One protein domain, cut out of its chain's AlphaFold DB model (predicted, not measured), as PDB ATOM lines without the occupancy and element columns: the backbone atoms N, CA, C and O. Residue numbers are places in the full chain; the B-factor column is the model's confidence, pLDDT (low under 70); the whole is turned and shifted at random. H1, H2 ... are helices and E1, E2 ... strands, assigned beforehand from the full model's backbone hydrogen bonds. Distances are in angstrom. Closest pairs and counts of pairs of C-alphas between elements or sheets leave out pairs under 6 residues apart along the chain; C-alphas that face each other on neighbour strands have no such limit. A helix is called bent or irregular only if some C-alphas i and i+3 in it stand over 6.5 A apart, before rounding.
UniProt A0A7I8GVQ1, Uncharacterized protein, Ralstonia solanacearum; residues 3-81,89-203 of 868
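What this domain is: This is residues 3 to 81 and 89 to 203 of the 868 residues of an uncharacterized protein of Ralstonia solanacearum (UniProt A0A7I8GVQ1). The model has two lobes set end to end along its longest axis. In one, the five-stranded sheet E4 E3 E11 E1 E10 curls like part of a barrel, with the short pair E2 E5 beside its edge strand E10, H1, H2 and H3 packed about it, and H4 at the end away from the other lobe, its residues 196 to 202 sticking out; in the other, the sheet E8 E7 E6 E9 bends into a trough, with the long links 102 to 121 and 126 to 142 largely on its hollow side. The 194 printed residues hold four named helices and eleven named strands, in the order E1 E2 H1 E3 E4 E5 H2 E6 E7 E8 E9 E10 H3 E11 H4, a mixed class of helices and strands. The five-stranded sheet is mixed, the four-stranded one antiparallel, the pair E2 E5 parallel. The whole is only just compact, close to loose, with a radius of gyration of the C-alphas of 19.1 A and spans of 62 by 44 by 27 A.

How they stand to each other: E1, residues 3 to 8, is an inner strand, parallel to the edge strand E10, residues 158 to 162, with N 6 and O 159 within hydrogen-bond range at 3.0 A. By staggered pairing, residues 3 to 4 of E1 pair antiparallel with E11, residues 177 to 181, where N 3 and O 178 are 3.0 A apart. E2, residues 13 to 15, is parallel to E5, residues 50 to 52, with N 51 and O 13 at 2.9 A; the closest C-alphas of E2 and E10 are those of Leu 13 and Val 161, 4.9 A apart. E3, residues 30 to 33, is antiparallel to E11, with N 33 and O 179 at 2.8 A, and forms a hairpin with E4, residues 43 to 45, with N 45 and O 30 at 2.8 A. H1, residues 18 to 26, is over E3 at a height of 8.8 A over the sheet, only just slantwise at 33 degrees on the local plane. H3, residues 163 to 168, is on the opposite face, over none of the strands, at a height of 7.3 A. H2, residues 58 to 65, only grazes this sheet. H4, residues 185 to 202, is over E4 and E3 at a height of 7.8 A; its closest C-alpha to E4 is that of Thr 188, 6.1 A from that of Pro 44. In the strongly twisted second sheet, E6, residues 67 to 77, is antiparallel to E7, residues 92 to 101, with N 73 and O 95 at 2.8 A, and to E9, residues 143 to 153, with N 146 and O 74 at 2.8 A. E7 and E8, residues 122 to 125, form a hairpin, with N 94 and O 124 at 2.9 A. The closest C-alphas of E1 and E7 are those of Val 6 and Val 98, 7.3 A apart. Every O i to N i+4 pair is within hydrogen-bond range in H3 and H4, against 3 of 5 in H1 and 3 of 4 in H2.

Where its parts are: E1 begins at C-alpha 3, (-14.948, 9.409, -2.641). H1 is only just irregular, with C-alphas 19 and 22 6.9 A apart. E6 measures 27.0 A from C-alpha 67, (-26.709, 6.835, -6.970), and bends by 69 degrees at residue 70. E7, 24.6 A, bends by 75 degrees at residue 98, and E9, 24.7 A, by 71 degrees at residue 150. H4 measures 25.6 A and ends at C-alpha 202, (5.607, -1.215, 20.229).

The domain as a whole: The C-alphas farthest apart, those of Pro 81 and Lys 186, are 62.1 A apart. Residues 82 to 88 are not printed; C-alphas 81 and 89 are 10.7 A apart across this cut, which lies in the link from E6 to E7. The links E7 to E8 and E8 to E9 are long. Residues 107 to 112 and 196 to 203 stand free. The mean pLDDT of the printed part is 85.9; residues 35 to 40, 80 to 81, 89 and 130 are under 70.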
ATOM      1  N   GLY A   3     -13.574   9.872  -2.488       91.06
ATOM      2  CA  GLY A   3     -14.948   9.409  -2.641       91.06
ATOM      3  C   GLY A   3     -15.591   9.092  -1.302       91.06
ATOM      4  O   GLY A   3     -14.929   9.116  -0.261       91.06
ATOM      5  N   ILE A   4     -16.893   8.837  -1.328       92.94
ATOM      6  CA  ILE A   4     -17.657   8.429  -0.150       92.94
ATOM      7  C   ILE A   4     -17.504   6.927   0.034       92.94
ATOM      8  O   ILE A   4     -17.736   6.155  -0.896       92.94
ATOM      9  N   ALA A   5     -17.094   6.517   1.229       92.06
ATOM     10  CA  ALA A   5     -16.890   5.115   1.542       92.06
ATOM     11  C   ALA A   5     -18.221   4.358   1.606       92.06
ATOM     12  O   ALA A   5     -19.105   4.697   2.394       92.06
ATOM     13  N   VAL A   6     -18.309   3.279   0.834       91.31
ATOM     14  CA  VAL A   6     -19.324   2.225   0.967       91.31
ATOM     15  C   VAL A   6     -18.619   0.893   1.247       91.31
ATOM     16  O   VAL A   6     -17.431   0.762   0.939       91.31
ATOM     17  N   PRO A   7     -19.269  -0.087   1.890       89.88
ATOM     18  CA  PRO A   7     -18.579  -1.306   2.291       89.88
ATOM     19  C   PRO A   7     -18.360  -2.234   1.092       89.88
ATOM     20  O   PRO A   7     -19.249  -2.405   0.262       89.88
ATOM     21  N   SER A   8     -17.195  -2.878   1.043       90.56
ATOM     22  CA  SER A   8     -16.950  -4.060   0.213       90.56
ATOM     23  C   SER A   8     -16.787  -5.299   1.091       90.56
ATOM     24  O   SER A   8     -15.995  -5.296   2.042       90.56
ATOM     25  N   ALA A   9     -17.535  -6.355   0.775       86.25
ATOM     26  CA  ALA A   9     -17.551  -7.604   1.537       86.25
ATOM     27  C   ALA A   9     -16.490  -8.619   1.076       86.25
ATOM     28  O   ALA A   9     -16.136  -9.513   1.838       86.25
ATOM     29  N   ASP A  10     -15.956  -8.480  -0.137       90.38
ATOM     30  CA  ASP A  10     -15.047  -9.455  -0.761       90.38
ATOM     31  C   ASP A  10     -13.553  -9.150  -0.532       90.38
ATOM     32  O   ASP A  10     -12.667  -9.805  -1.080       90.38
ATOM     33  N   GLY A  11     -13.256  -8.130   0.274       89.88
ATOM     34  CA  GLY A  11     -11.890  -7.739   0.600       89.88
ATOM     35  C   GLY A  11     -11.192  -6.864  -0.448       89.88
ATOM     36  O   GLY A  11     -10.025  -6.511  -0.219       89.88
ATOM     37  N   LYS A  12     -11.868  -6.456  -1.532       95.06
ATOM     38  CA  LYS A  12     -11.316  -5.575  -2.577       95.06
ATOM     39  C   LYS A  12     -11.720  -4.106  -2.428       95.06
ATOM     40  O   LYS A  12     -12.767  -3.772  -1.877       95.06
ATOM     41  N   LEU A  13     -10.841  -3.227  -2.905       95.69
ATOM     42  CA  LEU A  13     -11.068  -1.795  -3.081       95.69
ATOM     43  C   LEU A  13     -11.530  -1.544  -4.519       95.69
ATOM     44  O   LEU A  13     -10.813  -1.893  -5.452       95.69
ATOM     45  N   TYR A  14     -12.666  -0.877  -4.695       96.50
ATOM     46  CA  TYR A  14     -13.205  -0.575  -6.021       96.50
ATOM     47  C   TYR A  14     -13.210   0.918  -6.311       96.50
ATOM     48  O   TYR A  14     -13.751   1.711  -5.536       96.50
ATOM     49  N   LEU A  15     -12.609   1.285  -7.443       95.38
ATOM     50  CA  LEU A  15     -12.443   2.666  -7.882       95.38
ATOM     51  C   LEU A  15     -13.214   2.896  -9.195       95.38
ATOM     52  O   LEU A  15     -12.764   2.426 -10.242       95.38
ATOM     53  N   PRO A  16     -14.359   3.605  -9.167       93.81
ATOM     54  CA  PRO A  16     -15.137   3.879 -10.375       93.81
ATOM     55  C   PRO A  16     -14.548   5.033 -11.200       93.81
ATOM     56  O   PRO A  16     -14.112   6.044 -10.646       93.81
ATOM     57  N   GLY A  17     -14.599   4.922 -12.526       88.94
ATOM     58  CA  GLY A  17     -14.378   6.011 -13.479       88.94
ATOM     59  C   GLY A  17     -13.082   6.780 -13.255       88.94
ATOM     60  O   GLY A  17     -11.993   6.210 -13.162       88.94
ATOM     61  N   GLU A  18     -13.198   8.102 -13.123       85.62
ATOM     62  CA  GLU A  18     -12.053   8.989 -12.889       85.62
ATOM     63  C   GLU A  18     -11.295   8.682 -11.585       85.62
ATOM     64  O   GLU A  18     -10.096   8.956 -11.496       85.62
ATOM     65  N   ASN A  19     -11.944   8.065 -10.585       85.50
ATOM     66  CA  ASN A  19     -11.265   7.628  -9.362       85.50
ATOM     67  C   ASN A  19     -10.342   6.418  -9.596       85.50
ATOM     68  O   ASN A  19      -9.478   6.161  -8.757       85.50
ATOM     69  N   GLY A  20     -10.508   5.683 -10.700       87.69
ATOM     70  CA  GLY A  20      -9.626   4.592 -11.127       87.69
ATOM     71  C   GLY A  20      -8.484   5.050 -12.040       87.69
ATOM     72  O   GLY A  20      -7.386   4.500 -11.968       87.69
ATOM     73  N   ALA A  21      -8.675   6.132 -12.805       88.75
ATOM     74  CA  ALA A  21      -7.750   6.577 -13.856       88.75
ATOM     75  C   ALA A  21      -6.294   6.786 -13.390       88.75
ATOM     76  O   ALA A  21      -5.337   6.544 -14.129       88.75
ATOM     77  N   GLY A  22      -6.101   7.247 -12.149       87.62
ATOM     78  CA  GLY A  22      -4.769   7.374 -11.555       87.62
ATOM     79  C   GLY A  22      -4.061   6.026 -11.397       87.62
ATOM     80  O   GLY A  22      -2.881   5.918 -11.730       87.62
ATOM     81  N   PHE A  23      -4.783   5.013 -10.918       91.88
ATOM     82  CA  PHE A  23      -4.285   3.650 -10.756       91.88
ATOM     83  C   PHE A  23      -4.115   2.955 -12.106       91.88
ATOM     84  O   PHE A  23      -3.043   2.422 -12.353       91.88
ATOM     85  N   ASP A  24      -5.083   3.057 -13.016       92.81
ATOM     86  CA  ASP A  24      -5.011   2.402 -14.331       92.81
ATOM     87  C   ASP A  24      -3.782   2.835 -15.143       92.81
ATOM     88  O   ASP A  24      -3.154   2.031 -15.826       92.81
ATOM     89  N   ARG A  25      -3.390   4.109 -15.028       91.19
ATOM     90  CA  ARG A  25      -2.207   4.654 -15.710       91.19
ATOM     91  C   ARG A  25      -0.880   4.232 -15.080       91.19
ATOM     92  O   ARG A  25       0.127   4.190 -15.778       91.19
ATOM     93  N   THR A  26      -0.840   4.041 -13.763       89.88
ATOM     94  CA  THR A  26       0.428   3.921 -13.016       89.88
ATOM     95  C   THR A  26       0.681   2.530 -12.444       89.88
ATOM     96  O   THR A  26       1.838   2.157 -12.260       89.88
ATOM     97  N   GLY A  27      -0.374   1.760 -12.186       88.50
ATOM     98  CA  GLY A  27      -0.328   0.474 -11.506       88.50
ATOM     99  C   GLY A  27       0.243   0.548 -10.085       88.50
ATOM    100  O   GLY A  27       0.438   1.618  -9.500       88.50
ATOM    101  N   GLY A  28       0.538  -0.629  -9.530       90.50
ATOM    102  CA  GLY A  28       1.179  -0.768  -8.223       90.50
ATOM    103  C   GLY A  28       0.257  -0.485  -7.027       90.50
ATOM    104  O   GLY A  28      -0.931  -0.226  -7.188       90.50
ATOM    105  N   PRO A  29       0.775  -0.589  -5.795       92.81
ATOM    106  CA  PRO A  29      -0.033  -0.434  -4.590       92.81
ATOM    107  C   PRO A  29      -0.558   0.999  -4.438       92.81
ATOM    108  O   PRO A  29       0.149   1.974  -4.711       92.81
ATOM    109  N   VAL A  30      -1.780   1.126  -3.924       93.00
ATOM    110  CA  VAL A  30      -2.423   2.415  -3.640       93.00
ATOM    111  C   VAL A  30      -2.386   2.721  -2.151       93.00
ATOM    112  O   VAL A  30      -2.423   1.822  -1.318       93.00
ATOM    113  N   LEU A  31      -2.354   3.998  -1.790       91.44
ATOM    114  CA  LEU A  31      -2.491   4.435  -0.406       91.44
ATOM    115  C   LEU A  31      -3.918   4.908  -0.156       91.44
ATOM    116  O   LEU A  31      -4.400   5.819  -0.828       91.44
ATOM    117  N   LEU A  32      -4.570   4.305   0.836       90.75
ATOM    118  CA  LEU A  32      -5.920   4.655   1.266       90.75
ATOM    119  C   LEU A  32      -5.867   5.415   2.596       90.75
ATOM    120  O   LEU A  32      -5.282   4.921   3.564       90.75
ATOM    121  N   GLY A  33      -6.493   6.593   2.625       87.31
ATOM    122  CA  GLY A  33      -6.470   7.593   3.692       87.31
ATOM    123  C   GLY A  33      -7.855   8.044   4.175       87.31
ATOM    124  O   GLY A  33      -8.789   8.103   3.378       87.31
ATOM    125  N   LYS A  34      -7.977   8.452   5.449       80.44
ATOM    126  CA  LYS A  34      -9.136   9.194   5.997       80.44
ATOM    127  C   LYS A  34      -8.674  10.407   6.837       80.44
ATOM    128  O   LYS A  34      -7.815  10.236   7.705       80.44
ATOM    129  N   PRO A  35      -9.249  11.612   6.650       65.12
ATOM    130  CA  PRO A  35      -9.032  12.758   7.532       65.12
ATOM    131  C   PRO A  35      -9.883  12.703   8.818       65.12
ATOM    132  O   PRO A  35     -11.005  12.189   8.788       65.12
ATOM    133  N   PRO A  36      -9.435  13.338   9.918       54.69
ATOM    134  CA  PRO A  36      -8.102  13.913  10.116       54.69
ATOM    135  C   PRO A  36      -7.053  12.816  10.361       54.69
ATOM    136  O   PRO A  36      -7.364  11.781  10.931       54.69
ATOM    137  N   TYR A  37      -5.810  13.034   9.928       54.25
ATOM    138  CA  TYR A  37      -4.698  12.066   9.993       54.25
ATOM    139  C   TYR A  37      -4.084  11.935  11.400       54.25
ATOM    140  O   TYR A  37      -2.870  11.942  11.567       54.25
ATOM    141  N   ASP A  38      -4.922  11.859  12.432       47.19
ATOM    142  CA  ASP A  38      -4.521  11.767  13.841       47.19
ATOM    143  C   ASP A  38      -3.931  10.395  14.220       47.19
ATOM    144  O   ASP A  38      -3.549  10.171  15.366       47.19
ATOM    145  N   LYS A  39      -3.853   9.474  13.259       59.97
ATOM    146  CA  LYS A  39      -3.373   8.098  13.362       59.97
ATOM    147  C   LYS A  39      -2.674   7.685  12.065       59.97
ATOM    148  O   LYS A  39      -2.698   8.456  11.103       59.97
ATOM    149  N   PRO A  40      -2.083   6.477  12.004       62.28
ATOM    150  CA  PRO A  40      -1.719   5.813  10.750       62.28
ATOM    151  C   PRO A  40      -2.937   5.586   9.831       62.28
ATOM    152  O   PRO A  40      -3.380   4.468   9.613       62.28
ATOM    153  N   ASN A  41      -3.519   6.670   9.325       74.56
ATOM    154  CA  ASN A  41      -4.771   6.663   8.578       74.56
ATOM    155  C   ASN A  41      -4.525   6.472   7.087       74.56
ATOM    156  O   ASN A  41      -5.458   6.116   6.377       74.56
ATOM    157  N   LEU A  42      -3.290   6.698   6.631       83.75
ATOM    158  CA  LEU A  42      -2.834   6.454   5.272       83.75
ATOM    159  C   LEU A  42      -2.043   5.144   5.254       83.75
ATOM    160  O   LEU A  42      -0.897   5.123   5.688       83.75
ATOM    161  N   MET A  43      -2.658   4.059   4.792       86.06
ATOM    162  CA  MET A  43      -2.011   2.739   4.727       86.06
ATOM    163  C   MET A  43      -2.151   2.142   3.324       86.06
ATOM    164  O   MET A  43      -3.130   2.462   2.632       86.06
ATOM    165  N   PRO A  44      -1.201   1.292   2.903       90.50
ATOM    166  CA  PRO A  44      -1.206   0.720   1.568       90.50
ATOM    167  C   PRO A  44      -2.256  -0.378   1.397       90.50
ATOM    168  O   PRO A  44      -2.566  -1.122   2.327       90.50
ATOM    169  N   ILE A  45      -2.775  -0.481   0.178       91.88
ATOM    170  CA  ILE A  45      -3.560  -1.599  -0.337       91.88
ATOM    171  C   ILE A  45      -2.813  -2.120  -1.568       91.88
ATOM    172  O   ILE A  45      -2.455  -1.324  -2.444       91.88
ATOM    173  N   PRO A  46      -2.528  -3.428  -1.627       92.44
ATOM    174  CA  PRO A  46      -1.751  -3.990  -2.714       92.44
ATOM    175  C   PRO A  46      -2.581  -4.032  -4.005       92.44
ATOM    176  O   PRO A  46      -3.815  -4.040  -3.965       92.44
ATOM    177  N   ALA A  47      -1.904  -3.987  -5.152       93.25
ATOM    178  CA  ALA A  47      -2.529  -3.731  -6.451       93.25
ATOM    179  C   ALA A  47      -3.567  -4.795  -6.835       93.25
ATOM    180  O   ALA A  47      -4.602  -4.471  -7.405       93.25
ATOM    181  N   GLU A  48      -3.329  -6.054  -6.469       94.00
ATOM    182  CA  GLU A  48      -4.204  -7.197  -6.737       94.00
ATOM    183  C   GLU A  48      -5.557  -7.127  -6.013       94.00
ATOM    184  O   GLU A  48      -6.502  -7.827  -6.377       94.00
ATOM    185  N   ARG A  49      -5.666  -6.270  -4.990       94.94
ATOM    186  CA  ARG A  49      -6.915  -6.006  -4.266       94.94
ATOM    187  C   ARG A  49      -7.664  -4.789  -4.807       94.94
ATOM    188  O   ARG A  49      -8.674  -4.421  -4.214       94.94
ATOM    189  N   VAL A  50      -7.187  -4.150  -5.876       95.50
ATOM    190  CA  VAL A  50      -7.817  -2.967  -6.476       95.50
ATOM    191  C   VAL A  50      -8.507  -3.359  -7.780       95.50
ATOM    192  O   VAL A  50      -7.865  -3.907  -8.669       95.50
ATOM    193  N   GLY A  51      -9.803  -3.070  -7.886       95.31
ATOM    194  CA  GLY A  51     -10.583  -3.234  -9.113       95.31
ATOM    195  C   GLY A  51     -11.029  -1.888  -9.681       95.31
ATOM    196  O   GLY A  51     -11.487  -1.014  -8.937       95.31
ATOM    197  N   THR A  52     -10.917  -1.724 -10.998       95.81
ATOM    198  CA  THR A  52     -11.382  -0.530 -11.723       95.81
ATOM    199  C   THR A  52     -12.298  -0.896 -12.885       95.81
ATOM    200  O   THR A  52     -12.295  -2.017 -13.399       95.81
ATOM    201  N   SER A  53     -13.076   0.077 -13.353       93.12
ATOM    202  CA  SER A  53     -13.966  -0.120 -14.499       93.12
ATOM    203  C   SER A  53     -13.214  -0.373 -15.804       93.12
ATOM    204  O   SER A  53     -13.697  -1.132 -16.651       93.12
ATOM    205  N   ALA A  54     -12.026   0.229 -15.956       91.12
ATOM    206  CA  ALA A  54     -11.150   0.038 -17.111       91.12
ATOM    207  C   ALA A  54     -10.607  -1.398 -17.184       91.12
ATOM    208  O   ALA A  54     -10.468  -1.948 -18.274       91.12
ATOM    209  N   GLN A  55     -10.386  -2.035 -16.030       91.75
ATOM    210  CA  GLN A  55     -10.045  -3.459 -15.928       91.75
ATOM    211  C   GLN A  55     -11.241  -4.393 -16.162       91.75
ATOM    212  O   GLN A  55     -11.084  -5.611 -16.186       91.75
ATOM    213  N   GLY A  56     -12.440  -3.838 -16.343       91.31
ATOM    214  CA  GLY A  56     -13.659  -4.600 -16.573       91.31
ATOM    215  C   GLY A  56     -14.375  -5.071 -15.315       91.31
ATOM    216  O   GLY A  56     -15.276  -5.902 -15.425       91.31
ATOM    217  N   ASP A  57     -14.020  -4.540 -14.144       94.69
ATOM    218  CA  ASP A  57     -14.633  -4.948 -12.886       94.69
ATOM    219  C   ASP A  57     -16.110  -4.517 -12.794       94.69
ATOM    220  O   ASP A  57     -16.461  -3.352 -13.008       94.69
ATOM    221  N   ALA A  58     -16.986  -5.474 -12.481       92.56
ATOM    222  CA  ALA A  58     -18.429  -5.257 -12.446       92.56
ATOM    223  C   ALA A  58     -18.862  -4.333 -11.297       92.56
ATOM    224  O   ALA A  58     -19.748  -3.500 -11.491       92.56
ATOM    225  N   THR A  59     -18.222  -4.433 -10.129       92.88
ATOM    226  CA  THR A  59     -18.535  -3.594  -8.967       92.88
ATOM    227  C   THR A  59     -18.109  -2.153  -9.227       92.88
ATOM    228  O   THR A  59     -18.880  -1.231  -8.974       92.88
ATOM    229  N   ALA A  60     -16.919  -1.938  -9.795       94.19
ATOM    230  CA  ALA A  60     -16.467  -0.597 -10.166       94.19
ATOM    231  C   ALA A  60     -17.396   0.059 -11.209       94.19
ATOM    232  O   ALA A  60     -17.807   1.205 -11.022       94.19
ATOM    233  N   ARG A  61     -17.817  -0.684 -12.244       92.75
ATOM    234  CA  ARG A  61     -18.789  -0.211 -13.251       92.75
ATOM    235  C   ARG A  61     -20.166   0.079 -12.660       92.75
ATOM    236  O   ARG A  61     -20.807   1.059 -13.031       92.75
ATOM    237  N   PHE A  62     -20.627  -0.743 -11.719       92.00
ATOM    238  CA  PHE A  62     -21.864  -0.469 -10.996       92.00
ATOM    239  C   PHE A  62     -21.772   0.877 -10.263       92.00
ATOM    240  O   PHE A  62     -22.634   1.734 -10.441       92.00
ATOM    241  N   LEU A  63     -20.684   1.124  -9.527       92.88
ATOM    242  CA  LEU A  63     -20.487   2.369  -8.776       92.88
ATOM    243  C   LEU A  63     -20.343   3.626  -9.660       92.88
ATOM    244  O   LEU A  63     -20.628   4.728  -9.191       92.88
ATOM    245  N   GLU A  64     -19.947   3.492 -10.929       90.88
ATOM    246  CA  GLU A  64     -19.944   4.609 -11.894       90.88
ATOM    247  C   GLU A  64     -21.336   5.138 -12.209       90.88
ATOM    248  O   GLU A  64     -21.469   6.311 -12.540       90.88
ATOM    249  N   THR A  65     -22.348   4.278 -12.122       88.94
ATOM    250  CA  THR A  65     -23.740   4.598 -12.467       88.94
ATOM    251  C   THR A  65     -24.639   4.681 -11.234       88.94
ATOM    252  O   THR A  65     -25.720   5.265 -11.294       88.94
ATOM    253  N   ALA A  66     -24.178   4.147 -10.101       89.19
ATOM    254  CA  ALA A  66     -24.944   4.056  -8.874       89.19
ATOM    255  C   ALA A  66     -25.109   5.410  -8.175       89.19
ATOM    256  O   ALA A  66     -24.152   6.131  -7.897       89.19
ATOM    257  N   PHE A  67     -26.348   5.707  -7.815       91.06
ATOM    258  CA  PHE A  67     -26.709   6.835  -6.970       91.06
ATOM    259  C   PHE A  67     -26.779   6.385  -5.509       91.06
ATOM    260  O   PHE A  67     -27.186   5.260  -5.229       91.06
ATOM    261  N   ALA A  68     -26.434   7.248  -4.558       93.31
ATOM    262  CA  ALA A  68     -26.616   6.951  -3.139       93.31
ATOM    263  C   ALA A  68     -27.028   8.185  -2.348       93.31
ATOM    264  O   ALA A  68     -26.864   9.316  -2.798       93.31
ATOM    265  N   PHE A  69     -27.531   7.983  -1.139       92.75
ATOM    266  CA  PHE A  69     -27.832   9.079  -0.231       92.75
ATOM    267  C   PHE A  69     -27.474   8.731   1.214       92.75
ATOM    268  O   PHE A  69     -27.595   7.589   1.662       92.75
ATOM    269  N   GLN A  70     -27.020   9.742   1.953       93.62
ATOM    270  CA  GLN A  70     -26.803   9.665   3.393       93.62
ATOM    271  C   GLN A  70     -28.141   9.870   4.100       93.62
ATOM    272  O   GLN A  70     -28.823  10.867   3.853       93.62
ATOM    273  N   TYR A  71     -28.496   8.977   5.021       91.44
ATOM    274  CA  TYR A  71     -29.790   9.015   5.696       91.44
ATOM    275  C   TYR A  71     -29.684   8.913   7.219       91.44
ATOM    276  O   TYR A  71     -28.719   8.386   7.778       91.44
ATOM    277  N   SER A  72     -30.727   9.394   7.890       92.38
ATOM    278  CA  SER A  72     -31.125   8.950   9.226       92.38
ATOM    279  C   SER A  72     -32.601   8.572   9.197       92.38
ATOM    280  O   SER A  72     -33.416   9.351   8.702       92.38
ATOM    281  N   TYR A  73     -32.939   7.406   9.729       92.38
ATOM    282  CA  TYR A  73     -34.285   6.846   9.717       92.38
ATOM    283  C   TYR A  73     -34.711   6.514  11.139       92.38
ATOM    284  O   TYR A  73     -33.969   5.858  11.865       92.38
ATOM    285  N   THR A  74     -35.875   7.010  11.548       93.75
ATOM    286  CA  THR A  74     -36.480   6.702  12.852       93.75
ATOM    287  C   THR A  74     -37.857   6.136  12.595       93.75
ATOM    288  O   THR A  74     -38.640   6.792  11.909       93.75
ATOM    289  N   ALA A  75     -38.137   4.948  13.112       91.69
ATOM    290  CA  ALA A  75     -39.354   4.219  12.791       91.69
ATOM    291  C   ALA A  75     -39.815   3.338  13.946       91.69
ATOM    292  O   ALA A  75     -39.058   3.093  14.887       91.69
ATOM    293  N   TRP A  76     -41.044   2.858  13.834       90.94
ATOM    294  CA  TRP A  76     -41.588   1.777  14.644       90.94
ATOM    295  C   TRP A  76     -41.553   0.479  13.840       90.94
ATOM    296  O   TRP A  76     -41.800   0.500  12.633       90.94
ATOM    297  N   ASP A  77     -41.203  -0.625  14.497       87.12
ATOM    298  CA  ASP A  77     -41.282  -1.974  13.939       87.12
ATOM    299  C   ASP A  77     -42.702  -2.530  14.123       87.12
ATOM    300  O   ASP A  77     -43.096  -2.925  15.220       87.12
ATOM    301  N   GLU A  78     -43.470  -2.548  13.037       85.69
ATOM    302  CA  GLU A  78     -44.843  -3.061  12.964       85.69
ATOM    303  C   GLU A  78     -44.888  -4.534  12.516       85.69
ATOM    304  O   GLU A  78     -45.923  -5.036  12.079       85.69
ATOM    305  N   SER A  79     -43.763  -5.256  12.581       77.12
ATOM    306  CA  SER A  79     -43.715  -6.673  12.194       77.12
ATOM    307  C   SER A  79     -44.508  -7.606  13.121       77.12
ATOM    308  O   SER A  79     -44.833  -8.719  12.705       77.12
ATOM    309  N   GLN A  80     -44.853  -7.178  14.344       65.81
ATOM    310  CA  GLN A  80     -45.674  -7.961  15.275       65.81
ATOM    311  C   GLN A  80     -47.114  -7.430  15.381       65.81
ATOM    312  O   GLN A  80     -47.314  -6.222  15.501       65.81
ATOM    313  N   PRO A  81     -48.134  -8.310  15.391       56.19
ATOM    314  CA  PRO A  81     -49.517  -7.896  15.584       56.19
ATOM    315  C   PRO A  81     -49.735  -7.380  17.012       56.19
ATOM    316  O   PRO A  81     -49.477  -8.091  17.985       56.19
ATOM    317  N   ASP A  89     -46.026  -1.093  23.268       66.94
ATOM    318  CA  ASP A  89     -45.879  -0.237  22.092       66.94
ATOM    319  C   ASP A  89     -44.908  -0.899  21.097       66.94
ATOM    320  O   ASP A  89     -43.916  -1.517  21.497       66.94
ATOM    321  N   ALA A  90     -45.163  -0.747  19.790       75.88
ATOM    322  CA  ALA A  90     -44.268  -1.250  18.746       75.88
ATOM    323  C   ALA A  90     -42.816  -0.793  19.007       75.88
ATOM    324  O   ALA A  90     -42.594   0.395  19.286       75.88
ATOM    325  N   PRO A  91     -41.809  -1.682  18.907       85.00
ATOM    326  CA  PRO A  91     -40.435  -1.306  19.186       85.00
ATOM    327  C   PRO A  91     -39.972  -0.162  18.282       85.00
ATOM    328  O   PRO A  91     -39.975  -0.261  17.058       85.00
ATOM    329  N   MET A  92     -39.522   0.938  18.884       88.81
ATOM    330  CA  MET A  92     -38.905   2.027  18.131       88.81
ATOM    331  C   MET A  92     -37.458   1.676  17.766       88.81
ATOM    332  O   MET A  92     -36.706   1.140  18.591       88.81
ATOM    333  N   LEU A  93     -37.049   2.048  16.556       90.06
ATOM    334  CA  LEU A  93     -35.710   1.856  16.021       90.06
ATOM    335  C   LEU A  93     -35.160   3.136  15.378       90.06
ATOM    336  O   LEU A  93     -35.901   4.024  14.949       90.06
ATOM    337  N   HIS A  94     -33.831   3.243  15.327       90.81
ATOM    338  CA  HIS A  94     -33.138   4.340  14.657       90.81
ATOM    339  C   HIS A  94     -31.883   3.848  13.936       90.81
ATOM    340  O   HIS A  94     -30.962   3.304  14.561       90.81
ATOM    341  N   GLY A  95     -31.817   4.121  12.633       89.38
ATOM    342  CA  GLY A  95     -30.680   3.812  11.776       89.38
ATOM    343  C   GLY A  95     -30.077   5.053  11.122       89.38
ATOM    344  O   GLY A  95     -30.753   6.058  10.895       89.38
ATOM    345  N   LYS A  96     -28.781   4.989  10.820       89.50
ATOM    346  CA  LYS A  96     -28.054   6.032  10.091       89.50
ATOM    347  C   LYS A  96     -26.933   5.399   9.274       89.50
ATOM    348  O   LYS A  96     -26.097   4.711   9.861       89.50
ATOM    349  N   GLY A  97     -26.871   5.730   7.987       90.00
ATOM    350  CA  GLY A  97     -25.874   5.195   7.063       90.00
ATOM    351  C   GLY A  97     -25.875   5.888   5.701       90.00
ATOM    352  O   GLY A  97     -26.398   6.998   5.546       90.00
ATOM    353  N   VAL A  98     -25.286   5.210   4.720       90.88
ATOM    354  CA  VAL A  98     -25.383   5.526   3.289       90.88
ATOM    355  C   VAL A  98     -26.069   4.363   2.590       90.88
ATOM    356  O   VAL A  98     -25.638   3.221   2.715       90.88
ATOM    357  N   THR A  99     -27.123   4.656   1.836       90.50
ATOM    358  CA  THR A  99     -27.832   3.662   1.023       90.50
ATOM    359  C   THR A  99     -27.598   3.953  -0.446       90.50
ATOM    360  O   THR A  99     -27.783   5.084  -0.893       90.50
ATOM    361  N   ILE A 100     -27.211   2.916  -1.189       90.62
ATOM    362  CA  ILE A 100     -27.151   2.937  -2.648       90.62
ATOM    363  C   ILE A 100     -28.556   2.657  -3.184       90.62
ATOM    364  O   ILE A 100     -29.205   1.703  -2.759       90.62
ATOM    365  N   VAL A 101     -29.019   3.483  -4.115       88.44
ATOM    366  CA  VAL A 101     -30.242   3.236  -4.876       88.44
ATOM    367  C   VAL A 101     -29.900   2.240  -5.972       88.44
ATOM    368  O   VAL A 101     -29.208   2.568  -6.936       88.44
ATOM    369  N   VAL A 102     -30.350   1.004  -5.782       84.19
ATOM    370  CA  VAL A 102     -30.156  -0.083  -6.740       84.19
ATOM    371  C   VAL A 102     -31.210   0.057  -7.846       84.19
ATOM    372  O   VAL A 102     -32.395   0.106  -7.521       84.19
ATOM    373  N   PRO A 103     -30.811   0.139  -9.131       80.69
ATOM    374  CA  PRO A 103     -31.748   0.123 -10.251       80.69
ATOM    375  C   PRO A 103     -32.623  -1.134 -10.242       80.69
ATOM    376  O   PRO A 103     -32.115  -2.223  -9.983       80.69
ATOM    377  N   ASP A 104     -33.896  -1.000 -10.620       80.31
ATOM    378  CA  ASP A 104     -34.875  -2.103 -10.650       80.31
ATOM    379  C   ASP A 104     -34.363  -3.341 -11.400       80.31
ATOM    380  O   ASP A 104     -34.520  -4.465 -10.935       80.31
ATOM    381  N   ALA A 105     -33.657  -3.138 -12.516       81.94
ATOM    382  CA  ALA A 105     -33.088  -4.218 -13.324       81.94
ATOM    383  C   ALA A 105     -31.971  -5.028 -12.628       81.94
ATOM    384  O   ALA A 105     -31.587  -6.082 -13.131       81.94
ATOM    385  N   LEU A 106     -31.415  -4.525 -11.520       80.50
ATOM    386  CA  LEU A 106     -30.329  -5.154 -10.760       80.50
ATOM    387  C   LEU A 106     -30.797  -5.759  -9.430       80.50
ATOM    388  O   LEU A 106     -29.996  -6.400  -8.747       80.50
ATOM    389  N   TRP A 107     -32.066  -5.583  -9.052       80.31
ATOM    390  CA  TRP A 107     -32.631  -6.303  -7.915       80.31
ATOM    391  C   TRP A 107     -32.801  -7.796  -8.246       80.31
ATOM    392  O   TRP A 107     -33.099  -8.146  -9.391       80.31
ATOM    393  N   PRO A 108     -32.635  -8.709  -7.267       79.75
ATOM    394  CA  PRO A 108     -32.972 -10.115  -7.457       79.75
ATOM    395  C   PRO A 108     -34.455 -10.271  -7.822       79.75
ATOM    396  O   PRO A 108     -35.301  -9.593  -7.243       79.75
ATOM    397  N   GLN A 109     -34.770 -11.183  -8.747       75.56
ATOM    398  CA  GLN A 109     -36.139 -11.379  -9.255       75.56
ATOM    399  C   GLN A 109     -37.142 -11.787  -8.160       75.56
ATOM    400  O   GLN A 109     -38.309 -11.419  -8.245       75.56
ATOM    401  N   ASP A 110     -36.675 -12.457  -7.101       75.56
ATOM    402  CA  ASP A 110     -37.489 -12.913  -5.964       75.56
ATOM    403  C   ASP A 110     -37.361 -11.997  -4.730       75.56
ATOM    404  O   ASP A 110     -37.327 -12.469  -3.590       75.56
ATOM    405  N   ASN A 111     -37.224 -10.683  -4.931       71.94
ATOM    406  CA  ASN A 111     -37.090  -9.734  -3.831       71.94
ATOM    407  C   ASN A 111     -38.326  -8.838  -3.653       71.94
ATOM    408  O   ASN A 111     -38.599  -7.956  -4.459       71.94
ATOM    409  N   ASP A 112     -39.021  -9.022  -2.532       74.56
ATOM    410  CA  ASP A 112     -40.143  -8.203  -2.058       74.56
ATOM    411  C   ASP A 112     -39.700  -7.016  -1.180       74.56
ATOM    412  O   ASP A 112     -40.526  -6.211  -0.744       74.56
ATOM    413  N   THR A 113     -38.398  -6.887  -0.898       73.25
ATOM    414  CA  THR A 113     -37.878  -5.802  -0.057       73.25
ATOM    415  C   THR A 113     -37.713  -4.503  -0.842       73.25
ATOM    416  O   THR A 113     -37.102  -4.468  -1.906       73.25
ATOM    417  N   GLN A 114     -38.228  -3.404  -0.285       79.81
ATOM    418  CA  GLN A 114     -38.135  -2.068  -0.891       79.81
ATOM    419  C   GLN A 114     -36.836  -1.336  -0.530       79.81
ATOM    420  O   GLN A 114     -36.448  -0.373  -1.190       79.81
ATOM    421  N   TRP A 115     -36.170  -1.766   0.543       84.94
ATOM    422  CA  TRP A 115     -34.957  -1.140   1.042       84.94
ATOM    423  C   TRP A 115     -34.111  -2.151   1.812       84.94
ATOM    424  O   TRP A 115     -34.604  -2.851   2.695       84.94
ATOM    425  N   VAL A 116     -32.819  -2.196   1.488       82.56
ATOM    426  CA  VAL A 116     -31.809  -2.935   2.242       82.56
ATOM    427  C   VAL A 116     -30.882  -1.937   2.923       82.56
ATOM    428  O   VAL A 116     -30.383  -0.991   2.309       82.56
ATOM    429  N   TRP A 117     -30.619  -2.179   4.201       81.00
ATOM    430  CA  TRP A 117     -29.662  -1.423   4.994       81.00
ATOM    431  C   TRP A 117     -28.781  -2.357   5.823       81.00
ATOM    432  O   TRP A 117     -29.139  -3.504   6.090       81.00
ATOM    433  N   SER A 118     -27.602  -1.883   6.213       78.31
ATOM    434  CA  SER A 118     -26.690  -2.674   7.037       78.31
ATOM    435  C   SER A 118     -27.190  -2.746   8.480       78.31
ATOM    436  O   SER A 118     -27.578  -1.733   9.059       78.31
ATOM    437  N   THR A 119     -27.086  -3.906   9.132       78.31
ATOM    438  CA  THR A 119     -27.342  -4.007  10.582       78.31
ATOM    439  C   THR A 119     -26.360  -3.157  11.402       78.31
ATOM    440  O   THR A 119     -26.681  -2.742  12.517       78.31
ATOM    441  N   GLU A 120     -25.192  -2.803  10.848       76.00
ATOM    442  CA  GLU A 120     -24.255  -1.846  11.457       76.00
ATOM    443  C   GLU A 120     -24.768  -0.394  11.446       76.00
ATOM    444  O   GLU A 120     -24.401   0.411  12.320       76.00
ATOM    445  N   ASP A 121     -25.674  -0.065  10.520       82.19
ATOM    446  CA  ASP A 121     -26.342   1.236  10.457       82.19
ATOM    447  C   ASP A 121     -27.406   1.381  11.547       82.19
ATOM    448  O   ASP A 121     -27.718   2.510  11.933       82.19
ATOM    449  N   MET A 122     -27.882   0.274  12.134       86.44
ATOM    450  CA  MET A 122     -28.780   0.289  13.291       86.44
ATOM    451  C   MET A 122     -28.044   0.805  14.533       86.44
ATOM    452  O   MET A 122     -27.108   0.181  15.065       86.44
ATOM    453  N   LYS A 123     -28.459   1.984  15.011       85.06
ATOM    454  CA  LYS A 123     -27.826   2.668  16.145       85.06
ATOM    455  C   LYS A 123     -28.598   2.466  17.447       85.06
ATOM    456  O   LYS A 123     -27.952   2.437  18.499       85.06
ATOM    457  N   ILE A 124     -29.924   2.327  17.377       85.62
ATOM    458  CA  ILE A 124     -30.820   2.134  18.526       85.62
ATOM    459  C   ILE A 124     -31.946   1.174  18.138       85.62
ATOM    460  O   ILE A 124     -32.532   1.319  17.071       85.62
ATOM    461  N   HIS A 125     -32.276   0.266  19.049       86.69
ATOM    462  CA  HIS A 125     -33.544  -0.449  19.093       86.69
ATOM    463  C   HIS A 125     -34.040  -0.398  20.541       86.69
ATOM    464  O   HIS A 125     -33.248  -0.576  21.466       86.69
ATOM    465  N   SER A 126     -35.319  -0.110  20.750       85.25
ATOM    466  CA  SER A 126     -35.892   0.113  22.088       85.25
ATOM    467  C   SER A 126     -35.789  -1.100  23.024       85.25
ATOM    468  O   SER A 126     -35.688  -0.917  24.232       85.25
ATOM    469  N   SER A 127     -35.703  -2.323  22.488       79.75
ATOM    470  CA  SER A 127     -35.475  -3.539  23.291       79.75
ATOM    471  C   SER A 127     -34.049  -3.678  23.854       79.75
ATOM    472  O   SER A 127     -33.790  -4.539  24.696       79.75
ATOM    473  N   TRP A 128     -33.094  -2.860  23.406       83.12
ATOM    474  CA  TRP A 128     -31.701  -2.948  23.842       83.12
ATOM    475  C   TRP A 128     -31.495  -2.252  25.192       83.12
ATOM    476  O   TRP A 128     -31.277  -1.043  25.257       83.12
ATOM    477  N   THR A 129     -31.510  -3.026  26.278       72.69
ATOM    478  CA  THR A 129     -31.392  -2.500  27.652       72.69
ATOM    479  C   THR A 129     -29.960  -2.486  28.189       72.69
ATOM    480  O   THR A 129     -29.578  -1.562  28.902       72.69
ATOM    481  N   GLN A 130     -29.147  -3.488  27.837       65.88
ATOM    482  CA  GLN A 130     -27.771  -3.628  28.342       65.88
ATOM    483  C   GLN A 130     -26.703  -3.340  27.280       65.88
ATOM    484  O   GLN A 130     -25.668  -2.740  27.570       65.88
ATOM    485  N   ARG A 131     -26.933  -3.779  26.038       73.12
ATOM    486  CA  ARG A 131     -25.995  -3.660  24.913       73.12
ATOM    487  C   ARG A 131     -26.743  -3.669  23.583       73.12
ATOM    488  O   ARG A 131     -27.928  -3.974  23.538       73.12
ATOM    489  N   ARG A 132     -26.033  -3.374  22.491       78.75
ATOM    490  CA  ARG A 132     -26.576  -3.489  21.130       78.75
ATOM    491  C   ARG A 132     -26.607  -4.957  20.710       78.75
ATOM    492  O   ARG A 132     -25.545  -5.544  20.535       78.75
ATOM    493  N   GLU A 133     -27.797  -5.514  20.529       82.00
ATOM    494  CA  GLU A 133     -28.015  -6.911  20.121       82.00
ATOM    495  C   GLU A 133     -28.549  -6.956  18.686       82.00
ATOM    496  O   GLU A 133     -29.722  -7.228  18.441       82.00
ATOM    497  N   ARG A 134     -27.698  -6.577  17.727       82.44
ATOM    498  CA  ARG A 134     -28.066  -6.443  16.303       82.44
ATOM    499  C   ARG A 134     -28.315  -7.783  15.627       82.44
ATOM    500  O   ARG A 134     -29.158  -7.878  14.751       82.44
ATOM    501  N   ASP A 135     -27.567  -8.789  16.048       82.25
ATOM    502  CA  ASP A 135     -27.631 -10.182  15.612       82.25
ATOM    503  C   ASP A 135     -28.945 -10.872  15.998       82.25
ATOM    504  O   ASP A 135     -29.317 -11.868  15.388       82.25
ATOM    505  N   ARG A 136     -29.659 -10.333  16.992       83.31
ATOM    506  CA  ARG A 136     -30.945 -10.862  17.467       83.31
ATOM    507  C   ARG A 136     -32.158 -10.220  16.803       83.31
ATOM    508  O   ARG A 136     -33.284 -10.616  17.095       83.31
ATOM    509  N   LEU A 137     -31.946  -9.213  15.961       83.62
ATOM    510  CA  LEU A 137     -33.026  -8.560  15.233       83.62
ATOM    511  C   LEU A 137     -33.472  -9.423  14.040       83.62
ATOM    512  O   LEU A 137     -32.635 -10.081  13.418       83.62
ATOM    513  N   PRO A 138     -34.770  -9.421  13.689       84.19
ATOM    514  CA  PRO A 138     -35.255 -10.124  12.509       84.19
ATOM    515  C   PRO A 138     -34.627  -9.561  11.226       84.19
ATOM    516  O   PRO A 138     -34.413  -8.358  11.088       84.19
ATOM    517  N   ALA A 139     -34.359 -10.443  10.261       83.25
ATOM    518  CA  ALA A 139     -33.756 -10.074   8.977       83.25
ATOM    519  C   ALA A 139     -34.686  -9.228   8.087       83.25
ATOM    520  O   ALA A 139     -34.221  -8.524   7.193       83.25
ATOM    521  N   ARG A 140     -36.000  -9.307   8.324       85.62
ATOM    522  CA  ARG A 140     -37.040  -8.531   7.645       85.62
ATOM    523  C   ARG A 140     -37.890  -7.836   8.700       85.62
ATOM    524  O   ARG A 140     -38.311  -8.476   9.658       85.62
ATOM    525  N   MET A 141     -38.138  -6.548   8.505       85.88
ATOM    526  CA  MET A 141     -38.952  -5.718   9.390       85.88
ATOM    527  C   MET A 141     -39.936  -4.926   8.543       85.88
ATOM    528  O   MET A 141     -39.551  -4.383   7.506       85.88
ATOM    529  N   ASN A 142     -41.185  -4.842   8.994       88.81
ATOM    530  CA  ASN A 142     -42.135  -3.891   8.441       88.81
ATOM    531  C   ASN A 142     -42.070  -2.637   9.306       88.81
ATOM    532  O   ASN A 142     -42.284  -2.723  10.510       88.81
ATOM    533  N   THR A 143     -41.704  -1.497   8.726       88.50
ATOM    534  CA  THR A 143     -41.427  -0.297   9.521       88.50
ATOM    535  C   THR A 143     -42.128   0.914   8.949       88.50
ATOM    536  O   THR A 143     -42.125   1.123   7.736       88.50
ATOM    537  N   VAL A 144     -42.671   1.745   9.834       90.62
ATOM    538  CA  VAL A 144     -43.285   3.025   9.475       90.62
ATOM    539  C   VAL A 144     -42.585   4.122  10.261       90.62
ATOM    540  O   VAL A 144     -42.400   4.028  11.475       90.62
ATOM    541  N   GLY A 145     -42.134   5.169   9.569       91.38
ATOM    542  CA  GLY A 145     -41.309   6.182  10.207       91.38
ATOM    543  C   GLY A 145     -40.915   7.359   9.330       91.38
ATOM    544  O   GLY A 145     -41.426   7.576   8.234       91.38
ATOM    545  N   SER A 146     -39.971   8.146   9.842       93.94
ATOM    546  CA  SER A 146     -39.429   9.331   9.184       93.94
ATOM    547  C   SER A 146     -38.032   9.054   8.642       93.94
ATOM    548  O   SER A 146     -37.078   8.866   9.404       93.94
ATOM    549  N   LEU A 147     -37.903   9.095   7.314       92.38
ATOM    550  CA  LEU A 147     -36.623   9.119   6.615       92.38
ATOM    551  C   LEU A 147     -36.168  10.563   6.414       92.38
ATOM    552  O   LEU A 147     -36.865  11.387   5.821       92.38
ATOM    553  N   ARG A 148     -34.969  10.877   6.895       94.25
ATOM    554  CA  ARG A 148     -34.305  12.160   6.666       94.25
ATOM    555  C   ARG A 148     -33.086  11.926   5.796       94.25
ATOM    556  O   ARG A 148     -32.103  11.342   6.250       94.25
ATOM    557  N   VAL A 149     -33.156  12.406   4.561       93.06
ATOM    558  CA  VAL A 149     -32.008  12.456   3.657       93.06
ATOM    559  C   VAL A 149     -31.165  13.670   4.022       93.06
ATOM    560  O   VAL A 149     -31.670  14.790   4.088       93.06
ATOM    561  N   LYS A 150     -29.890  13.433   4.316       91.88
ATOM    562  CA  LYS A 150     -28.942  14.469   4.724       91.88
ATOM    563  C   LYS A 150     -28.111  14.979   3.554       91.88
ATOM    564  O   LYS A 150     -27.851  16.176   3.484       91.88
ATOM    565  N   ASP A 151     -27.668  14.074   2.694       93.94
ATOM    566  CA  ASP A 151     -26.840  14.390   1.536       93.94
ATOM    567  C   ASP A 151     -27.083  13.358   0.434       93.94
ATOM    568  O   ASP A 151     -27.543  12.246   0.709       93.94
ATOM    569  N   VAL A 152     -26.774  13.733  -0.801       93.50
ATOM    570  CA  VAL A 152     -26.994  12.925  -1.998       93.50
ATOM    571  C   VAL A 152     -25.687  12.810  -2.772       93.50
ATOM    572  O   VAL A 152     -25.005  13.798  -3.031       93.50
ATOM    573  N   TYR A 153     -25.350  11.588  -3.162       93.81
ATOM    574  CA  TYR A 153     -24.105  11.229  -3.815       93.81
ATOM    575  C   TYR A 153     -24.378  10.777  -5.244       93.81
ATOM    576  O   TYR A 153     -25.111   9.819  -5.497       93.81
ATOM    577  N   THR A 154     -23.787  11.506  -6.184       92.44
ATOM    578  CA  THR A 154     -23.954  11.277  -7.615       92.44
ATOM    579  C   THR A 154     -23.174  10.046  -8.084       92.44
ATOM    580  O   THR A 154     -22.205   9.649  -7.425       92.44
ATOM    581  N   PRO A 155     -23.530   9.480  -9.247       91.31
ATOM    582  CA  PRO A 155     -22.768   8.400  -9.864       91.31
ATOM    583  C   PRO A 155     -21.261   8.688  -9.950       91.31
ATOM    584  O   PRO A 155     -20.851   9.828 -10.181       91.31
ATOM    585  N   GLY A 156     -20.433   7.676  -9.662       88.62
ATOM    586  CA  GLY A 156     -18.967   7.781  -9.635       88.62
ATOM    587  C   GLY A 156     -18.360   8.425  -8.378       88.62
ATOM    588  O   GLY A 156     -17.139   8.415  -8.219       88.62
ATOM    589  N   SER A 157     -19.167   8.955  -7.451       92.12
ATOM    590  CA  SER A 157     -18.663   9.577  -6.209       92.12
ATOM    591  C   SER A 157     -18.376   8.587  -5.070       92.12
ATOM    592  O   SER A 157     -17.761   8.958  -4.064       92.12
ATOM    593  N   LEU A 158     -18.814   7.336  -5.214       94.00
ATOM    594  CA  LEU A 158     -18.649   6.275  -4.223       94.00
ATOM    595  C   LEU A 158     -17.327   5.533  -4.427       94.00
ATOM    596  O   LEU A 158     -16.864   5.360  -5.547       94.00
ATOM    597  N   ILE A 159     -16.735   5.055  -3.341       94.56
ATOM    598  CA  ILE A 159     -15.598   4.131  -3.369       94.56
ATOM    599  C   ILE A 159     -15.952   2.977  -2.439       94.56
ATOM    600  O   ILE A 159     -16.176   3.199  -1.246       94.56
ATOM    601  N   ALA A 160     -16.006   1.752  -2.969       94.25
ATOM    602  CA  ALA A 160     -16.224   0.586  -2.123       94.25
ATOM    603  C   ALA A 160     -14.906   0.155  -1.486       94.25
ATOM    604  O   ALA A 160     -13.916  -0.098  -2.173       94.25
ATOM    605  N   VAL A 161     -14.893   0.112  -0.158       93.50
ATOM    606  CA  VAL A 161     -13.705  -0.131   0.657       93.50
ATOM    607  C   VAL A 161     -13.927  -1.381   1.504       93.50
ATOM    608  O   VAL A 161     -14.986  -1.507   2.123       93.50
ATOM    609  N   PRO A 162     -12.937  -2.284   1.614       92.06
ATOM    610  CA  PRO A 162     -13.047  -3.444   2.487       92.06
ATOM    611  C   PRO A 162     -13.377  -3.048   3.929       92.06
ATOM    612  O   PRO A 162     -12.741  -2.149   4.488       92.06
ATOM    613  N   VAL A 163     -14.315  -3.758   4.560       85.44
ATOM    614  CA  VAL A 163     -14.760  -3.464   5.938       85.44
ATOM    615  C   VAL A 163     -13.589  -3.450   6.928       85.44
ATOM    616  O   VAL A 163     -13.505  -2.569   7.788       85.44
ATOM    617  N   ASP A 164     -12.635  -4.368   6.784       84.69
ATOM    618  CA  ASP A 164     -11.452  -4.406   7.647       84.69
ATOM    619  C   ASP A 164     -10.509  -3.219   7.412       84.69
ATOM    620  O   ASP A 164      -9.904  -2.712   8.357       84.69
ATOM    621  N   GLU A 165     -10.415  -2.713   6.179       87.12
ATOM    622  CA  GLU A 165      -9.631  -1.512   5.869       87.12
ATOM    623  C   GLU A 165     -10.287  -0.238   6.423       87.12
ATOM    624  O   GLU A 165      -9.578   0.665   6.882       87.12
ATOM    625  N   LEU A 166     -11.624  -0.180   6.448       83.62
ATOM    626  CA  LEU A 166     -12.378   0.896   7.098       83.62
ATOM    627  C   LEU A 166     -12.156   0.893   8.615       83.62
ATOM    628  O   LEU A 166     -11.796   1.924   9.192       83.62
ATOM    629  N   LYS A 167     -12.264  -0.279   9.258       79.75
ATOM    630  CA  LYS A 167     -12.046  -0.442  10.707       79.75
ATOM    631  C   LYS A 167     -10.649   0.005  11.141       79.75
ATOM    632  O   LYS A 167     -10.533   0.715  12.141       79.75
ATOM    633  N   LYS A 168      -9.599  -0.340  10.378       79.38
ATOM    634  CA  LYS A 168      -8.208   0.092  10.648       79.38
ATOM    635  C   LYS A 168      -8.065   1.617  10.746       79.38
ATOM    636  O   LYS A 168      -7.219   2.104  11.490       79.38
ATOM    637  N   ARG A 169      -8.908   2.365  10.027       78.56
ATOM    638  CA  ARG A 169      -8.865   3.833   9.902       78.56
ATOM    639  C   ARG A 169      -9.949   4.540  10.717       78.56
ATOM    640  O   ARG A 169     -10.155   5.736  10.540       78.56
ATOM    641  N   ASP A 170     -10.654   3.810  11.588       74.69
ATOM    642  CA  ASP A 170     -11.837   4.301  12.306       74.69
ATOM    643  C   ASP A 170     -12.876   4.966  11.371       74.69
ATOM    644  O   ASP A 170     -13.544   5.924  11.768       74.69
ATOM    645  N   ALA A 171     -12.983   4.485  10.128       77.56
ATOM    646  CA  ALA A 171     -13.967   4.935   9.147       77.56
ATOM    647  C   ALA A 171     -15.272   4.136   9.287       77.56
ATOM    648  O   ALA A 171     -15.235   2.958   9.652       77.56
ATOM    649  N   ASP A 172     -16.401   4.772   8.985       78.25
ATOM    650  CA  ASP A 172     -17.726   4.142   8.933       78.25
ATOM    651  C   ASP A 172     -18.392   4.405   7.570       78.25
ATOM    652  O   ASP A 172     -18.022   5.331   6.847       78.25
ATOM    653  N   CYS A 173     -19.394   3.610   7.207       81.31
ATOM    654  CA  CYS A 173     -20.151   3.770   5.958       81.31
ATOM    655  C   CYS A 173     -21.341   4.727   6.125       81.31
ATOM    656  O   CYS A 173     -22.406   4.531   5.548       81.31
ATOM    657  N   ASP A 174     -21.171   5.782   6.926       80.69
ATOM    658  CA  ASP A 174     -22.224   6.740   7.260       80.69
ATOM    659  C   ASP A 174     -22.011   8.118   6.620       80.69
ATOM    660  O   ASP A 174     -22.560   9.107   7.108       80.69
ATOM    661  N   GLY A 175     -21.241   8.179   5.525       83.12
ATOM    662  CA  GLY A 175     -20.928   9.389   4.753       83.12
ATOM    663  C   GLY A 175     -19.475   9.856   4.885       83.12
ATOM    664  O   GLY A 175     -19.155  10.991   4.523       83.12
ATOM    665  N   ASP A 176     -18.592   9.017   5.431       86.50
ATOM    666  CA  ASP A 176     -17.169   9.324   5.521       86.50
ATOM    667  C   ASP A 176     -16.515   9.412   4.137       86.50
ATOM    668  O   ASP A 176     -16.716   8.567   3.264       86.50
ATOM    669  N   ARG A 177     -15.660  10.425   3.960       89.88
ATOM    670  CA  ARG A 177     -14.800  10.549   2.777       89.88
ATOM    671  C   ARG A 177     -13.496   9.793   2.973       89.88
ATOM    672  O   ARG A 177     -12.808   9.985   3.979       89.88
ATOM    673  N   VAL A 178     -13.121   9.028   1.957       91.06
ATOM    674  CA  VAL A 178     -11.821   8.369   1.837       91.06
ATOM    675  C   VAL A 178     -11.017   8.969   0.692       91.06
ATOM    676  O   VAL A 178     -11.566   9.480  -0.283       91.06
ATOM    677  N   PHE A 179      -9.698   8.911   0.829       91.00
ATOM    678  CA  PHE A 179      -8.732   9.470  -0.106       91.00
ATOM    679  C   PHE A 179      -7.847   8.351  -0.624       91.00
ATOM    680  O   PHE A 179      -7.299   7.580   0.159       91.00
ATOM    681  N   VAL A 180      -7.697   8.281  -1.939       90.88
ATOM    682  CA  VAL A 180      -6.882   7.276  -2.620       90.88
ATOM    683  C   VAL A 180      -5.769   7.977  -3.384       90.88
ATOM    684  O   VAL A 180      -6.020   8.894  -4.180       90.88
ATOM    685  N   TYR A 181      -4.539   7.533  -3.144       91.25
ATOM    686  CA  TYR A 181      -3.342   7.998  -3.830       91.25
ATOM    687  C   TYR A 181      -2.710   6.824  -4.580       91.25
ATOM    688  O   TYR A 181      -2.301   5.841  -3.967       91.25
ATOM    689  N   ALA A 182      -2.647   6.933  -5.905       91.69
ATOM    690  CA  ALA A 182      -2.039   5.948  -6.796       91.69
ATOM    691  C   ALA A 182      -0.747   6.507  -7.415       91.69
ATOM    692  O   ALA A 182      -0.540   7.722  -7.407       91.69
ATOM    693  N   GLY A 183       0.113   5.631  -7.941       89.31
ATOM    694  CA  GLY A 183       1.345   6.028  -8.628       89.31
ATOM    695  C   GLY A 183       2.462   6.537  -7.716       89.31
ATOM    696  O   GLY A 183       3.338   7.269  -8.167       89.31
ATOM    697  N   LEU A 184       2.443   6.168  -6.430       89.38
ATOM    698  CA  LEU A 184       3.416   6.629  -5.429       89.38
ATOM    699  C   LEU A 184       4.189   5.465  -4.774       89.38
ATOM    700  O   LEU A 184       4.231   5.384  -3.547       89.38
ATOM    701  N   PRO A 185       4.841   4.567  -5.543       87.94
ATOM    702  CA  PRO A 185       5.428   3.330  -5.014       87.94
ATOM    703  C   PRO A 185       6.492   3.568  -3.934       87.94
ATOM    704  O   PRO A 185       6.497   2.874  -2.920       87.94
ATOM    705  N   LYS A 186       7.341   4.595  -4.088       88.50
ATOM    706  CA  LYS A 186       8.340   4.968  -3.069       88.50
ATOM    707  C   LYS A 186       7.688   5.431  -1.763       88.50
ATOM    708  O   LYS A 186       8.145   5.067  -0.685       88.50
ATOM    709  N   MET A 187       6.608   6.213  -1.853       87.00
ATOM    710  CA  MET A 187       5.870   6.670  -0.672       87.00
ATOM    711  C   MET A 187       5.153   5.501   0.005       87.00
ATOM    712  O   MET A 187       5.183   5.392   1.227       87.00
ATOM    713  N   THR A 188       4.566   4.600  -0.785       88.62
ATOM    714  CA  THR A 188       3.957   3.365  -0.289       88.62
ATOM    715  C   THR A 188       4.969   2.513   0.472       88.62
ATOM    716  O   THR A 188       4.685   2.116   1.599       88.62
ATOM    717  N   GLN A 189       6.159   2.294  -0.091       89.38
ATOM    718  CA  GLN A 189       7.228   1.541   0.565       89.38
ATOM    719  C   GLN A 189       7.688   2.211   1.867       89.38
ATOM    720  O   GLN A 189       7.827   1.536   2.883       89.38
ATOM    721  N   ALA A 190       7.876   3.534   1.863       87.00
ATOM    722  CA  ALA A 190       8.284   4.278   3.055       87.00
ATOM    723  C   ALA A 190       7.242   4.187   4.183       87.00
ATOM    724  O   ALA A 190       7.596   3.979   5.341       87.00
ATOM    725  N   ILE A 191       5.954   4.305   3.847       85.94
ATOM    726  CA  ILE A 191       4.850   4.184   4.809       85.94
ATOM    727  C   ILE A 191       4.738   2.750   5.342       85.94
ATOM    728  O   ILE A 191       4.556   2.568   6.543       85.94
ATOM    729  N   ALA A 192       4.855   1.745   4.469       85.69
ATOM    730  CA  ALA A 192       4.832   0.338   4.867       85.69
ATOM    731  C   ALA A 192       5.976   0.022   5.841       85.69
ATOM    732  O   ALA A 192       5.711  -0.403   6.963       85.69
ATOM    733  N   GLY A 193       7.217   0.349   5.466       88.19
ATOM    734  CA  GLY A 193       8.391   0.125   6.312       88.19
ATOM    735  C   GLY A 193       8.322   0.884   7.640       88.19
ATOM    736  O   GLY A 193       8.695   0.349   8.679       88.19
ATOM    737  N   PHE A 194       7.768   2.101   7.643       84.88
ATOM    738  CA  PHE A 194       7.529   2.848   8.876       84.88
ATOM    739  C   PHE A 194       6.560   2.126   9.828       84.88
ATOM    740  O   PHE A 194       6.795   2.100  11.038       84.88
ATOM    741  N   PHE A 195       5.472   1.542   9.315       80.62
ATOM    742  CA  PHE A 195       4.530   0.802  10.158       80.62
ATOM    743  C   PHE A 195       5.061  -0.549  10.610       80.62
ATOM    744  O   PHE A 195       4.819  -0.905  11.759       80.62
ATOM    745  N   GLU A 196       5.806  -1.255   9.764       85.62
ATOM    746  CA  GLU A 196       6.488  -2.497  10.138       85.62
ATOM    747  C   GLU A 196       7.503  -2.257  11.264       85.62
ATOM    748  O   GLU A 196       7.488  -2.960  12.272       85.62
ATOM    749  N   GLU A 197       8.326  -1.209  11.147       85.75
ATOM    750  CA  GLU A 197       9.279  -0.816  12.189       85.75
ATOM    751  C   GLU A 197       8.565  -0.476  13.499       85.75
ATOM    752  O   GLU A 197       8.930  -0.956  14.571       85.75
ATOM    753  N   ARG A 198       7.504   0.330  13.414       82.25
ATOM    754  CA  ARG A 198       6.719   0.717  14.585       82.25
ATOM    755  C   ARG A 198       6.068  -0.495  15.249       82.25
ATOM    756  O   ARG A 198       6.093  -0.599  16.470       82.25
ATOM    757  N   GLU A 199       5.490  -1.403  14.470       83.06
ATOM    758  CA  GLU A 199       4.887  -2.633  14.983       83.06
ATOM    759  C   GLU A 199       5.933  -3.528  15.658       83.06
ATOM    760  O   GLU A 199       5.657  -4.095  16.711       83.06
ATOM    761  N   ARG A 200       7.160  -3.585  15.127       85.00
ATOM    762  CA  ARG A 200       8.279  -4.280  15.774       85.00
ATOM    763  C   ARG A 200       8.673  -3.643  17.112       85.00
ATOM    764  O   ARG A 200       9.035  -4.365  18.033       85.00
ATOM    765  N   GLN A 201       8.610  -2.315  17.222       80.62
ATOM    766  CA  GLN A 201       9.009  -1.577  18.426       80.62
ATOM    767  C   GLN A 201       7.960  -1.600  19.545       80.62
ATOM    768  O   GLN A 201       8.315  -1.774  20.706       80.62
ATOM    769  N   VAL A 202       6.678  -1.390  19.222       76.62
ATOM    770  CA  VAL A 202       5.607  -1.215  20.229       76.62
ATOM    771  C   VAL A 202       4.438  -2.195  20.083       76.62
ATOM    772  O   VAL A 202       3.459  -2.099  20.823       76.62
ATOM    773  N   GLY A 203       4.516  -3.142  19.146       77.12
ATOM    774  CA  GLY A 203       3.454  -4.105  18.855       77.12
ATOM    775  C   GLY A 203       2.276  -3.516  18.068       77.12
ATOM    776  O   GLY A 203       2.207  -2.319  17.766       77.12
TER     777      GLY A 203